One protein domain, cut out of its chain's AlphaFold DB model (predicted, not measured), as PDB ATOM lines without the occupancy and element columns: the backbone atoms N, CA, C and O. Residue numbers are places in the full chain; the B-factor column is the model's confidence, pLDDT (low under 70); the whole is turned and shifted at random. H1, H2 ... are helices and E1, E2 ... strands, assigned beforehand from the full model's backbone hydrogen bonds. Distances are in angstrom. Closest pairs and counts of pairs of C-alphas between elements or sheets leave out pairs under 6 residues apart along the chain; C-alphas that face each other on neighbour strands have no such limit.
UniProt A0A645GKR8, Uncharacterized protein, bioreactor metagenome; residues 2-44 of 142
ATOM      1  N   ILE A   2      40.414 -50.427  48.173       70.62
ATOM      2  CA  ILE A   2      40.391 -48.998  47.807       70.62
ATOM      3  C   ILE A   2      40.219 -48.866  46.282       70.62
ATOM      4  O   ILE A   2      41.013 -49.476  45.553       70.62
ATOM      5  N   PRO A   3      39.244 -48.080  45.780       77.94
ATOM      6  CA  PRO A   3      39.077 -47.846  44.348       77.94
ATOM      7  C   PRO A   3      40.331 -47.243  43.707       77.94
ATOM      8  O   PRO A   3      40.973 -46.365  44.280       77.94
ATOM      9  N   GLU A   4      40.659 -47.663  42.485       80.69
ATOM     10  CA  GLU A   4      41.895 -47.243  41.806       80.69
ATOM     11  C   GLU A   4      41.980 -45.720  41.610       80.69
ATOM     12  O   GLU A   4      43.029 -45.118  41.820       80.69
ATOM     13  N   ILE A   5      40.846 -45.078  41.320       81.31
ATOM     14  CA  ILE A   5      40.725 -43.616  41.246       81.31
ATOM     15  C   ILE A   5      41.143 -42.925  42.553       81.31
ATOM     16  O   ILE A   5      41.834 -41.911  42.519       81.31
ATOM     17  N   VAL A   6      40.790 -43.494  43.712       83.06
ATOM     18  CA  VAL A   6      41.136 -42.938  45.028       83.06
ATOM     19  C   VAL A   6      42.633 -43.070  45.277       83.06
ATOM     20  O   VAL A   6      43.260 -42.122  45.742       83.06
ATOM     21  N   LYS A   7      43.236 -44.208  44.908       85.00
ATOM     22  CA  LYS A   7      44.693 -44.385  45.010       85.00
ATOM     23  C   LYS A   7      45.437 -43.343  44.183       85.00
ATOM     24  O   LYS A   7      46.349 -42.716  44.706       85.00
ATOM     25  N   LYS A   8      45.020 -43.127  42.932       84.25
ATOM     26  CA  LYS A   8      45.643 -42.140  42.041       84.25
ATOM     27  C   LYS A   8      45.466 -40.703  42.546       84.25
ATOM     28  O   LYS A   8      46.407 -39.922  42.502       84.25
ATOM     29  N   ILE A   9      44.291 -40.358  43.083       86.62
ATOM     30  CA  ILE A   9      44.061 -39.046  43.711       86.62
ATOM     31  C   ILE A   9      44.984 -38.847  44.920       86.62
ATOM     32  O   ILE A   9      45.518 -37.761  45.111       86.62
ATOM     33  N   ASN A  10      45.206 -39.891  45.723       85.81
ATOM     34  CA  ASN A  10      46.050 -39.812  46.916       85.81
ATOM     35  C   ASN A  10      47.548 -39.663  46.612       85.81
ATOM     36  O   ASN A  10      48.286 -39.175  47.467       85.81
ATOM     37  N   THR A  11      48.019 -40.077  45.431       84.88
ATOM     38  CA  THR A  11      49.438 -39.969  45.054       84.88
ATOM     39  C   THR A  11      49.806 -38.621  44.443       84.88
ATOM     40  O   THR A  11      50.991 -38.295  44.370       84.88
ATOM     41  N   VAL A  12      48.820 -37.828  44.012       84.38
ATOM     42  CA  VAL A  12      49.039 -36.560  43.310       84.38
ATOM     43  C   VAL A  12      48.571 -35.390  44.167       84.38
ATOM     44  O   VAL A  12      47.493 -35.397  44.757       84.38
ATOM     45  N   ARG A  13      49.376 -34.325  44.222       82.06
ATOM     46  CA  ARG A  13      48.947 -33.065  44.833       82.06
ATOM     47  C   ARG A  13      48.076 -32.293  43.846       82.06
ATOM     48  O   ARG A  13      48.606 -31.598  42.989       82.06
ATOM     49  N   LEU A  14      46.764 -32.366  44.032       84.00
ATOM     50  CA  LEU A  14      45.788 -31.615  43.245       84.00
ATOM     51  C   LEU A  14      45.837 -30.121  43.601       84.00
ATOM     52  O   LEU A  14      45.608 -29.754  44.758       84.00
ATOM     53  N   LYS A  15      46.153 -29.256  42.630       84.75
ATOM     54  CA  LYS A  15      46.109 -27.793  42.790       84.75
ATOM     55  C   LYS A  15      45.047 -27.155  41.906       84.75
ATOM     56  O   LYS A  15      44.426 -26.188  42.343       84.75
ATOM     57  N   THR A  16      44.847 -27.677  40.700       88.69
ATOM     58  CA  THR A  16      43.847 -27.182  39.749       88.69
ATOM     59  C   THR A  16      42.824 -28.257  39.380       88.69
ATOM     60  O   THR A  16      42.903 -29.407  39.821       88.69
ATOM     61  N   ILE A  17      41.819 -27.863  38.597       83.75
ATOM     62  CA  ILE A  17      40.795 -28.781  38.083       83.75
ATOM     63  C   ILE A  17      41.406 -29.707  37.025       83.75
ATOM     64  O   ILE A  17      41.055 -30.881  36.962       83.75
ATOM     65  N   GLU A  18      42.353 -29.208  36.236       86.12
ATOM     66  CA  GLU A  18      43.067 -29.969  35.210       86.12
ATOM     67  C   GLU A  18      43.881 -31.105  35.839       86.12
ATOM     68  O   GLU A  18      43.760 -32.243  35.386       86.12
ATOM     69  N   ASP A  19      44.592 -30.830  36.945       86.00
ATOM     70  CA  ASP A  19      45.305 -31.858  37.720       86.00
ATOM     71  C   ASP A  19      44.354 -32.988  38.152       86.00
ATOM     72  O   ASP A  19      44.708 -34.166  38.150       86.00
ATOM     73  N   PHE A  20      43.124 -32.638  38.542       85.81
ATOM     74  CA  PHE A  20      42.115 -33.619  38.934       85.81
ATOM     75  C   PHE A  20      41.615 -34.422  37.732       85.81
ATOM     76  O   PHE A  20      41.585 -35.647  37.801       85.81
ATOM     77  N   LEU A  21      41.270 -33.759  36.624       85.25
ATOM     78  CA  LEU A  21      40.746 -34.412  35.421       85.25
ATOM     79  C   LEU A  21      41.753 -35.371  34.774       85.25
ATOM     80  O   LEU A  21      41.340 -36.412  34.265       85.25
ATOM     81  N   GLU A  22      43.052 -35.077  34.834       83.19
ATOM     82  CA  GLU A  22      44.108 -35.986  34.369       83.19
ATOM     83  C   GLU A  22      44.132 -37.291  35.184       83.19
ATOM     84  O   GLU A  22      44.273 -38.391  34.647       83.19
ATOM     85  N   VAL A  23      43.922 -37.180  36.495       82.56
ATOM     86  CA  VAL A  23      43.981 -38.303  37.438       82.56
ATOM     87  C   VAL A  23      42.660 -39.084  37.495       82.56
ATOM     88  O   VAL A  23      42.662 -40.296  37.733       82.56
ATOM     89  N   SER A  24      41.531 -38.404  37.286       76.81
ATOM     90  CA  SER A  24      40.179 -38.900  37.562       76.81
ATOM     91  C   SER A  24      39.262 -38.964  36.330       76.81
ATOM     92  O   SER A  24      38.053 -39.142  36.491       76.81
ATOM     93  N   GLY A  25      39.798 -38.757  35.124       67.50
ATOM     94  CA  GLY A  25      39.040 -38.663  33.873       67.50
ATOM     95  C   GLY A  25      38.162 -39.880  33.549       67.50
ATOM     96  O   GLY A  25      38.240 -40.933  34.182       67.50
ATOM     97  N   SER A  26      37.296 -39.728  32.541       61.56
ATOM     98  CA  SER A  26      36.149 -40.610  32.243       61.56
ATOM     99  C   SER A  26      36.450 -42.108  32.044       61.56
ATOM    100  O   SER A  26      35.522 -42.915  32.186       61.56
ATOM    101  N   GLU A  27      37.704 -42.480  31.761       58.00
ATOM    102  CA  GLU A  27      38.163 -43.870  31.601       58.00
ATOM    103  C   GLU A  27      38.689 -44.513  32.900       58.00
ATOM    104  O   GLU A  27      38.891 -45.722  32.957       58.00
ATOM    105  N   VAL A  28      38.889 -43.739  33.972       60.78
ATOM    106  CA  VAL A  28      39.567 -44.211  35.196       60.78
ATOM    107  C   VAL A  28      38.624 -44.958  36.153       60.78
ATOM    108  O   VAL A  28      39.084 -45.730  36.996       60.78
ATOM    109  N   SER A  29      37.304 -44.776  36.033       64.81
ATOM    110  CA  SER A  29      36.315 -45.470  36.867       64.81
ATOM    111  C   SER A  29      35.100 -45.934  36.052       64.81
ATOM    112  O   SER A  29      34.356 -45.104  35.521       64.81
ATOM    113  N   PRO A  30      34.811 -47.248  35.981       68.81
ATOM    114  CA  PRO A  30      33.657 -47.746  35.228       68.81
ATOM    115  C   PRO A  30      32.328 -47.168  35.750       68.81
ATOM    116  O   PRO A  30      31.419 -46.880  34.972       68.81
ATOM    117  N   GLY A  31      32.239 -46.894  37.057       78.25
ATOM    118  CA  GLY A  31      31.041 -46.352  37.705       78.25
ATOM    119  C   GLY A  31      30.845 -44.835  37.582       78.25
ATOM    120  O   GLY A  31      29.751 -44.354  37.874       78.25
ATOM    121  N   LEU A  32      31.858 -44.080  37.139       82.94
ATOM    122  CA  LEU A  32      31.827 -42.613  37.082       82.94
ATOM    123  C   LEU A  32      32.410 -42.081  35.776       82.94
ATOM    124  O   LEU A  32      33.551 -42.379  35.447       82.94
ATOM    125  N   ALA A  33      31.666 -41.229  35.074       85.56
ATOM    126  CA  ALA A  33      32.226 -40.387  34.018       85.56
ATOM    127  C   ALA A  33      32.412 -38.974  34.562       85.56
ATOM    128  O   ALA A  33      31.428 -38.345  34.941       85.56
ATOM    129  N   ILE A  34      33.641 -38.474  34.584       85.69
ATOM    130  CA  ILE A  34      33.935 -37.105  35.006       85.69
ATOM    131  C   ILE A  34      34.421 -36.339  33.779       85.69
ATOM    132  O   ILE A  34      35.351 -36.775  33.099       85.69
ATOM    133  N   THR A  35      33.759 -35.225  33.484       85.69
ATOM    134  CA  THR A  35      34.207 -34.224  32.515       85.69
ATOM    135  C   THR A  35      34.350 -32.882  33.223       85.69
ATOM    136  O   THR A  35      33.992 -32.752  34.393       85.69
ATOM    137  N   GLN A  36      34.853 -31.874  32.511       84.06
ATOM    138  CA  GLN A  36      34.986 -30.522  33.050       84.06
ATOM    139  C   GLN A  36      33.641 -29.946  33.532       84.06
ATOM    140  O   GLN A  36      33.588 -29.320  34.585       84.06
ATOM    141  N   ASP A  37      32.554 -30.220  32.804       85.81
ATOM    142  CA  ASP A  37      31.246 -29.611  33.081       85.81
ATOM    143  C   ASP A  37      30.283 -30.496  33.882       85.81
ATOM    144  O   ASP A  37      29.312 -29.997  34.451       85.81
ATOM    145  N   LYS A  38      30.474 -31.823  33.888       86.50
ATOM    146  CA  LYS A  38      29.505 -32.746  34.495       86.50
ATOM    147  C   LYS A  38      30.130 -34.023  35.039       86.50
ATOM    148  O   LYS A  38      31.100 -34.560  34.507       86.50
ATOM    149  N   ILE A  39      29.463 -34.575  36.049       87.06
ATOM    150  CA  ILE A  39      29.721 -35.914  36.577       87.06
ATOM    151  C   ILE A  39      28.522 -36.800  36.238       87.06
ATOM    152  O   ILE A  39      27.381 -36.473  36.550       87.06
ATOM    153  N   THR A  40      28.778 -37.936  35.595       87.81
ATOM    154  CA  THR A  40      27.770 -38.944  35.253       87.81
ATOM    155  C   THR A  40      27.940 -40.168  36.142       87.81
ATOM    156  O   THR A  40      28.975 -40.833  36.115       87.81
ATOM    157  N   LEU A  41      26.897 -40.480  36.909       87.56
ATOM    158  CA  LEU A  41      26.827 -41.650  37.783       87.56
ATOM    159  C   LEU A  41      26.337 -42.867  36.978       87.56
ATOM    160  O   LEU A  41      25.168 -42.921  36.604       87.56
ATOM    161  N   ARG A  42      27.215 -43.842  36.701       86.19
ATOM    162  CA  ARG A  42      26.910 -45.030  35.868       86.19
ATOM    163  C   ARG A  42      26.531 -46.284  36.662       86.19
ATOM    164  O   ARG A  42      26.179 -47.300  36.081       86.19
ATOM    165  N   TRP A  43      26.591 -46.226  37.988       84.56
ATOM    166  CA  TRP A  43      26.317 -47.355  38.889       84.56
ATOM    167  C   TRP A  43      24.835 -47.579  39.226       84.56
ATOM    168  O   TRP A  43      24.508 -48.492  39.986       84.56
ATOM    169  N   PHE A  44      23.921 -46.780  38.674       87.00
ATOM    170  CA  PHE A  44      22.490 -47.029  38.828       87.00
ATOM    171  C   PHE A  44      22.029 -48.129  37.874       87.00
ATOM    172  O   PHE A  44      22.205 -48.032  36.663       87.00
TER     173      PHE A  44
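This is residues 2 to 44 of the 142 residues of an uncharacterized protein of bioreactor metagenome (UniProt A0A645GKR8). A small two-stranded hairpin, E1 and E2, makes one end of a flat structure, and two short helices, H1 and H2, make the other end, set as a V that opens toward their link at residues 12 to 16. Residues 25 to 31 join the helical part to the hairpin, with E1 on the side toward H2 and E2 on the far side. The printed part has 43 residues with two named helices and two named strands, in the order H1, H2, E1, E2, and its class is mixed, helices and strands. The sheet has the order E1, E2 and is antiparallel. The whole is compact, with a radius of gyration of the C-alphas of 10.3 A, and the C-alphas span 30 by 26 by 12 A.

Strand E1 is residues 32 to 34, 6.3 A from first to last C-alpha. Strand E2 is residues 39 to 41, 6.5 A long, and ends with C-alpha 41 at (26.827, -41.650, 37.783). Helix H2 is residues 17 to 24, 10.2 A long, ending with C-alpha 24 at (40.179, -38.900, 37.562). Helix H1 is residues 4 to 11, 11.0 A long, and begins with C-alpha 4 at (41.895, -47.243, 41.806).

E1 and E2 are antiparallel neighbours and form a hairpin, with 170 degrees between their directions. The C-alphas of Ala 33 and Thr 40 face each other at 4.8 A. N 33 and O 40 are within hydrogen-bond range at 2.9 A, as are N 40 and O 33 at 2.8 A. The closest C-alphas of H2 and E1 are those of Ser 24 and Ile 34, 7.0 A apart. H2 and E2 are apart. H1 and H2 touch, and their closest C-alphas are those of Ile 5 and Ser 24, 6.0 A apart. These helices run opposite ways at a steep tilt of 49 degrees. H1 is apart from both E1 and E2. Each O i to N i+4 pair is within hydrogen-bond range in H1; in H2, 3 of 4 are.

The two C-alphas farthest apart are those of Lys 15 and Phe 44, at 30.7 A. The printed part runs from residue 2 to residue 44 and has no cut. The links from H1 to H2 and from E1 to E2 are tight, and the link from H2 to E1 is short; no link is long. The mean pLDDT of the printed part is 81.2. The model's confidence is low, under 70, at residues 25 to 30, which lie in the link from H2 to E1.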